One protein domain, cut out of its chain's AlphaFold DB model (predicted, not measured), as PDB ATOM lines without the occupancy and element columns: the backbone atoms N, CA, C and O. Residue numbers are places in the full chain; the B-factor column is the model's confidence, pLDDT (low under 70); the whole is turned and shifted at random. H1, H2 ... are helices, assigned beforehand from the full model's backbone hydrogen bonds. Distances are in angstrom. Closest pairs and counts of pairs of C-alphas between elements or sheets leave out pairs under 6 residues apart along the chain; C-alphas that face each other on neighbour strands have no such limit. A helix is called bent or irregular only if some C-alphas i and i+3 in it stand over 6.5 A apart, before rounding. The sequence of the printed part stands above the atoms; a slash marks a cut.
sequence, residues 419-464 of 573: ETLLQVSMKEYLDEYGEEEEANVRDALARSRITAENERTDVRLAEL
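What this domain is: This is residues 419 to 464 of the 573 residues of an uncharacterized protein of Perkinsus olseni (UniProt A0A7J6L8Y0). One long helix, H2, makes most of the length; H1 folds back from its first end to make an open V, and the short H3 turns off at its other end, about perpendicular to it. The V has its point at the tight link at Gly 434, and its two arms spread from there with a steep tilt of 38 degrees. The printed part has 46 residues with three named helices, in the order H1, H2, H3, and no named strand; its class is all helix. The whole is only just extended, close to loose, with a radius of gyration of the C-alphas of 14.3 A, and its C-alphas span 42 by 21 by 12 A, an outline that is only just elongated.

Where its parts are: Begin with the longest helix, H2, residues 435 to 457: find C-alpha 435 at (-53.888, -1.535, 19.025) and go on to C-alpha 457 at (-38.176, -23.189, -1.058), 33.5 A away. Look near its start for an irregular place, though only just one: C-alphas 436 and 439 are 6.54 A apart, and the line of H2 is a rough one. Before it comes H1, residues 419 to 433, which begins with C-alpha 419 at (-35.387, -3.125, 9.231) and measures 20.9 A from first to last C-alpha. After H2 comes H3, residues 459 to 464, which ends with C-alpha 464 at (-39.455, -21.131, -13.372).

How they stand to each other: Start again from H2 and look at Glu 438: its C-alpha is 7.0 A from that of Leu 430 in H1, the closest pair of these two helices. H1 and H2 are close but not clearly touching, and they run opposite ways at a steep tilt of 38 degrees. Their centres are 14.9 A apart. Toward the other end of H2, the C-alphas of Glu 455 and Leu 461 are the closest of H2 and H3, at 6.6 A. These two helices are also close but not clearly touching, and their lines are about perpendicular, at 77 degrees. H1 and H3 are apart. In the backbones of H1 and H3 each O i to N i+4 pair is within hydrogen-bond range; in H2, 17 of 19 are.

The domain as a whole: The two C-alphas farthest apart are those of Gly 434 and Glu 463, at 41.8 A. The printed part has no cut, and both links, H1 to H2 and H2 to H3, are tight, with one residue each. Look at residues 419 to 425, 431 to 436 and 443 to 464 for the stretches that stand free. The mean pLDDT of the printed part is 73.7; it is under 70 at residues 429 to 430, 435 to 441, 461 and 464.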
ATOM      1  N   GLU A 419     -34.816  -2.880   7.900       76.56
ATOM      2  CA  GLU A 419     -35.387  -3.125   9.231       76.56
ATOM      3  C   GLU A 419     -35.898  -1.827   9.882       76.56
ATOM      4  O   GLU A 419     -36.992  -1.809  10.443       76.56
ATOM      5  N   THR A 420     -35.173  -0.714   9.719       85.50
ATOM      6  CA  THR A 420     -35.607   0.615  10.187       85.50
ATOM      7  C   THR A 420     -36.887   1.071   9.476       85.50
ATOM      8  O   THR A 420     -37.820   1.530  10.129       85.50
ATOM      9  N   LEU A 421     -36.975   0.904   8.150       82.75
ATOM     10  CA  LEU A 421     -38.180   1.233   7.375       82.75
ATOM     11  C   LEU A 421     -39.384   0.364   7.770       82.75
ATOM     12  O   LEU A 421     -40.494   0.880   7.865       82.75
ATOM     13  N   LEU A 422     -39.169  -0.924   8.062       75.81
ATOM     14  CA  LEU A 422     -40.209  -1.804   8.605       75.81
ATOM     15  C   LEU A 422     -40.708  -1.336   9.979       75.81
ATOM     16  O   LEU A 422     -41.909  -1.368  10.221       75.81
ATOM     17  N   GLN A 423     -39.818  -0.879  10.866       79.12
ATOM     18  CA  GLN A 423     -40.214  -0.351  12.177       79.12
ATOM     19  C   GLN A 423     -40.978   0.975  12.070       79.12
ATOM     20  O   GLN A 423     -41.966   1.153  12.778       79.12
ATOM     21  N   VAL A 424     -40.567   1.877  11.170       84.19
ATOM     22  CA  VAL A 424     -41.292   3.133  10.901       84.19
ATOM     23  C   VAL A 424     -42.682   2.840  10.338       84.19
ATOM     24  O   VAL A 424     -43.662   3.271  10.932       84.19
ATOM     25  N   SER A 425     -42.785   2.023   9.285       79.62
ATOM     26  CA  SER A 425     -44.076   1.680   8.669       79.62
ATOM     27  C   SER A 425     -45.011   0.932   9.627       79.62
ATOM     28  O   SER A 425     -46.211   1.196   9.639       79.62
ATOM     29  N   MET A 426     -44.484   0.042  10.479       71.81
ATOM     30  CA  MET A 426     -45.294  -0.634  11.498       71.81
ATOM     31  C   MET A 426     -45.775   0.336  12.587       71.81
ATOM     32  O   MET A 426     -46.883   0.172  13.089       71.81
ATOM     33  N   LYS A 427     -44.985   1.363  12.933       80.50
ATOM     34  CA  LYS A 427     -45.424   2.421  13.853       80.50
ATOM     35  C   LYS A 427     -46.488   3.316  13.217       80.50
ATOM     36  O   LYS A 427     -47.498   3.563  13.857       80.50
ATOM     37  N   GLU A 428     -46.280   3.764  11.981       75.75
ATOM     38  CA  GLU A 428     -47.251   4.582  11.240       75.75
ATOM     39  C   GLU A 428     -48.595   3.851  11.105       75.75
ATOM     40  O   GLU A 428     -49.635   4.454  11.347       75.75
ATOM     41  N   TYR A 429     -48.582   2.535  10.849       68.44
ATOM     42  CA  TYR A 429     -49.800   1.723  10.869       68.44
ATOM     43  C   TYR A 429     -50.464   1.693  12.258       68.44
ATOM     44  O   TYR A 429     -51.674   1.861  12.370       68.44
ATOM     45  N   LEU A 430     -49.701   1.494  13.339       67.12
ATOM     46  CA  LEU A 430     -50.266   1.455  14.695       67.12
ATOM     47  C   LEU A 430     -50.824   2.814  15.146       67.12
ATOM     48  O   LEU A 430     -51.846   2.848  15.830       67.12
ATOM     49  N   ASP A 431     -50.192   3.916  14.732       75.50
ATOM     50  CA  ASP A 431     -50.674   5.280  14.970       75.50
ATOM     51  C   ASP A 431     -51.955   5.602  14.154       75.50
ATOM     52  O   ASP A 431     -52.729   6.463  14.572       75.50
ATOM     53  N   GLU A 432     -52.199   4.932  13.012       75.19
ATOM     54  CA  GLU A 432     -53.365   5.153  12.128       75.19
ATOM     55  C   GLU A 432     -54.556   4.202  12.402       75.19
ATOM     56  O   GLU A 432     -55.702   4.655  12.393       75.19
ATOM     57  N   TYR A 433     -54.314   2.913  12.691       70.31
ATOM     58  CA  TYR A 433     -55.359   1.872  12.827       70.31
ATOM     59  C   TYR A 433     -55.553   1.333  14.261       70.31
ATOM     60  O   TYR A 433     -56.571   0.702  14.548       70.31
ATOM     61  N   GLY A 434     -54.633   1.619  15.191       77.56
ATOM     62  CA  GLY A 434     -54.783   1.319  16.622       77.56
ATOM     63  C   GLY A 434     -54.446  -0.114  17.067       77.56
ATOM     64  O   GLY A 434     -54.183  -1.018  16.275       77.56
ATOM     65  N   GLU A 435     -54.434  -0.321  18.391       66.19
ATOM     66  CA  GLU A 435     -53.888  -1.535  19.025       66.19
ATOM     67  C   GLU A 435     -54.695  -2.819  18.747       66.19
ATOM     68  O   GLU A 435     -54.108  -3.900  18.692       66.19
ATOM     69  N   GLU A 436     -56.015  -2.738  18.524       60.72
ATOM     70  CA  GLU A 436     -56.836  -3.928  18.230       60.72
ATOM     71  C   GLU A 436     -56.500  -4.562  16.866       60.72
ATOM     72  O   GLU A 436     -56.617  -5.781  16.711       60.72
ATOM     73  N   GLU A 437     -55.996  -3.787  15.894       60.62
ATOM     74  CA  GLU A 437     -55.490  -4.354  14.640       60.62
ATOM     75  C   GLU A 437     -54.095  -4.980  14.771       60.62
ATOM     76  O   GLU A 437     -53.732  -5.795  13.922       60.62
ATOM     77  N   GLU A 438     -53.319  -4.703  15.829       63.47
ATOM     78  CA  GLU A 438     -51.945  -5.221  15.943       63.47
ATOM     79  C   GLU A 438     -51.902  -6.758  15.874       63.47
ATOM     80  O   GLU A 438     -51.006  -7.338  15.256       63.47
ATOM     81  N   ALA A 439     -52.895  -7.440  16.453       69.56
ATOM     82  CA  ALA A 439     -53.020  -8.893  16.359       69.56
ATOM     83  C   ALA A 439     -53.203  -9.369  14.903       69.56
ATOM     84  O   ALA A 439     -52.528 -10.308  14.473       69.56
ATOM     85  N   ASN A 440     -54.058  -8.687  14.135       68.38
ATOM     86  CA  ASN A 440     -54.339  -8.998  12.732       68.38
ATOM     87  C   ASN A 440     -53.132  -8.679  11.836       68.38
ATOM     88  O   ASN A 440     -52.780  -9.481  10.973       68.38
ATOM     89  N   VAL A 441     -52.446  -7.558  12.078       66.12
ATOM     90  CA  VAL A 441     -51.234  -7.150  11.350       66.12
ATOM     91  C   VAL A 441     -50.076  -8.108  11.629       66.12
ATOM     92  O   VAL A 441     -49.409  -8.555  10.694       66.12
ATOM     93  N   ARG A 442     -49.847  -8.494  12.893       73.19
ATOM     94  CA  ARG A 442     -48.824  -9.493  13.256       73.19
ATOM     95  C   ARG A 442     -49.095 -10.843  12.593       73.19
ATOM     96  O   ARG A 442     -48.151 -11.458  12.096       73.19
ATOM     97  N   ASP A 443     -50.348 -11.294  12.550       74.31
ATOM     98  CA  ASP A 443     -50.720 -12.546  11.882       74.31
ATOM     99  C   ASP A 443     -50.607 -12.440  10.349       74.31
ATOM    100  O   ASP A 443     -50.041 -13.324   9.710       74.31
ATOM    101  N   ALA A 444     -51.017 -11.323   9.739       71.19
ATOM    102  CA  ALA A 444     -50.816 -11.063   8.312       71.19
ATOM    103  C   ALA A 444     -49.322 -11.041   7.928       71.19
ATOM    104  O   ALA A 444     -48.926 -11.660   6.937       71.19
ATOM    105  N   LEU A 445     -48.467 -10.410   8.740       72.19
ATOM    106  CA  LEU A 445     -47.011 -10.420   8.568       72.19
ATOM    107  C   LEU A 445     -46.406 -11.817   8.789       72.19
ATOM    108  O   LEU A 445     -45.474 -12.196   8.076       72.19
ATOM    109  N   ALA A 446     -46.931 -12.607   9.731       74.94
ATOM    110  CA  ALA A 446     -46.511 -13.992   9.940       74.94
ATOM    111  C   ALA A 446     -46.876 -14.879   8.737       74.94
ATOM    112  O   ALA A 446     -46.008 -15.576   8.208       74.94
ATOM    113  N   ARG A 447     -48.119 -14.791   8.246       72.88
ATOM    114  CA  ARG A 447     -48.587 -15.464   7.022       72.88
ATOM    115  C   ARG A 447     -47.752 -15.052   5.809       72.88
ATOM    116  O   ARG A 447     -47.267 -15.923   5.097       72.88
ATOM    117  N   SER A 448     -47.505 -13.755   5.623       70.19
ATOM    118  CA  SER A 448     -46.667 -13.219   4.540       70.19
ATOM    119  C   SER A 448     -45.236 -13.776   4.579       70.19
ATOM    120  O   SER A 448     -44.733 -14.265   3.567       70.19
ATOM    121  N   ARG A 449     -44.599 -13.821   5.761       76.75
ATOM    122  CA  ARG A 449     -43.275 -14.447   5.939       76.75
ATOM    123  C   ARG A 449     -43.280 -15.943   5.615       76.75
ATOM    124  O   ARG A 449     -42.349 -16.412   4.965       76.75
ATOM    125  N   ILE A 450     -44.317 -16.677   6.027       78.88
ATOM    126  CA  ILE A 450     -44.474 -18.107   5.714       78.88
ATOM    127  C   ILE A 450     -44.639 -18.312   4.202       78.88
ATOM    128  O   ILE A 450     -43.952 -19.157   3.631       78.88
ATOM    129  N   THR A 451     -45.477 -17.517   3.530       73.75
ATOM    130  CA  THR A 451     -45.634 -17.557   2.067       73.75
ATOM    131  C   THR A 451     -44.317 -17.249   1.357       73.75
ATOM    132  O   THR A 451     -43.912 -18.020   0.493       73.75
ATOM    133  N   ALA A 452     -43.584 -16.212   1.771       73.56
ATOM    134  CA  ALA A 452     -42.294 -15.860   1.180       73.56
ATOM    135  C   ALA A 452     -41.204 -16.935   1.398       73.56
ATOM    136  O   ALA A 452     -40.384 -17.170   0.507       73.56
ATOM    137  N   GLU A 453     -41.173 -17.617   2.550       77.19
ATOM    138  CA  GLU A 453     -40.237 -18.731   2.780       77.19
ATOM    139  C   GLU A 453     -40.649 -20.002   2.010       77.19
ATOM    140  O   GLU A 453     -39.780 -20.693   1.464       77.19
ATOM    141  N   ASN A 454     -41.952 -20.260   1.852       76.62
ATOM    142  CA  ASN A 454     -42.475 -21.303   0.963       76.62
ATOM    143  C   ASN A 454     -42.114 -21.018  -0.506       76.62
ATOM    144  O   ASN A 454     -41.489 -21.855  -1.149       76.62
ATOM    145  N   GLU A 455     -42.389 -19.821  -1.028       73.94
ATOM    146  CA  GLU A 455     -42.009 -19.407  -2.389       73.94
ATOM    147  C   GLU A 455     -40.504 -19.482  -2.661       73.94
ATOM    148  O   GLU A 455     -40.077 -19.660  -3.804       73.94
ATOM    149  N   ARG A 456     -39.682 -19.290  -1.625       73.88
ATOM    150  CA  ARG A 456     -38.220 -19.381  -1.702       73.88
ATOM    151  C   ARG A 456     -37.708 -20.824  -1.654       73.88
ATOM    152  O   ARG A 456     -36.557 -21.065  -2.021       73.88
ATOM    153  N   THR A 457     -38.525 -21.765  -1.184       75.94
ATOM    154  CA  THR A 457     -38.176 -23.189  -1.058       75.94
ATOM    155  C   THR A 457     -38.930 -24.102  -2.026       75.94
ATOM    156  O   THR A 457     -38.508 -25.246  -2.203       75.94
ATOM    157  N   ASP A 458     -39.968 -23.610  -2.711       80.81
ATOM    158  CA  ASP A 458     -40.614 -24.324  -3.810       80.81
ATOM    159  C   ASP A 458     -39.659 -24.444  -5.006       80.81
ATOM    160  O   ASP A 458     -39.250 -23.466  -5.641       80.81
ATOM    161  N   VAL A 459     -39.321 -25.693  -5.316       74.50
ATOM    162  CA  VAL A 459     -38.452 -26.074  -6.427       74.50
ATOM    163  C   VAL A 459     -39.057 -25.646  -7.768       74.50
ATOM    164  O   VAL A 459     -38.308 -25.223  -8.638       74.50
ATOM    165  N   ARG A 460     -40.388 -25.652  -7.919       78.69
ATOM    166  CA  ARG A 460     -41.072 -25.257  -9.164       78.69
ATOM    167  C   ARG A 460     -40.898 -23.773  -9.459       78.69
ATOM    168  O   ARG A 460     -40.595 -23.393 -10.584       78.69
ATOM    169  N   LEU A 461     -41.052 -22.927  -8.437       68.81
ATOM    170  CA  LEU A 461     -40.818 -21.488  -8.564       68.81
ATOM    171  C   LEU A 461     -39.329 -21.180  -8.754       68.81
ATOM    172  O   LEU A 461     -38.998 -20.248  -9.481       68.81
ATOM    173  N   ALA A 462     -38.425 -21.959  -8.155       74.12
ATOM    174  CA  ALA A 462     -36.991 -21.848  -8.422       74.12
ATOM    175  C   ALA A 462     -36.626 -22.256  -9.864       74.12
ATOM    176  O   ALA A 462     -35.813 -21.581 -10.491       74.12
ATOM    177  N   GLU A 463     -37.245 -23.309 -10.402       75.50
ATOM    178  CA  GLU A 463     -37.086 -23.760 -11.789       75.50
ATOM    179  C   GLU A 463     -37.631 -22.714 -12.775       75.50
ATOM    180  O   GLU A 463     -36.882 -22.267 -13.642       75.50
ATOM    181  N   LEU A 464     -38.861 -22.222 -12.579       68.50
ATOM    182  CA  LEU A 464     -39.455 -21.131 -13.372       68.50
ATOM    183  C   LEU A 464     -38.589 -19.860 -13.357       68.50
ATOM    184  O   LEU A 464     -38.287 -19.310 -14.413       68.50
TER     185      LEU A 464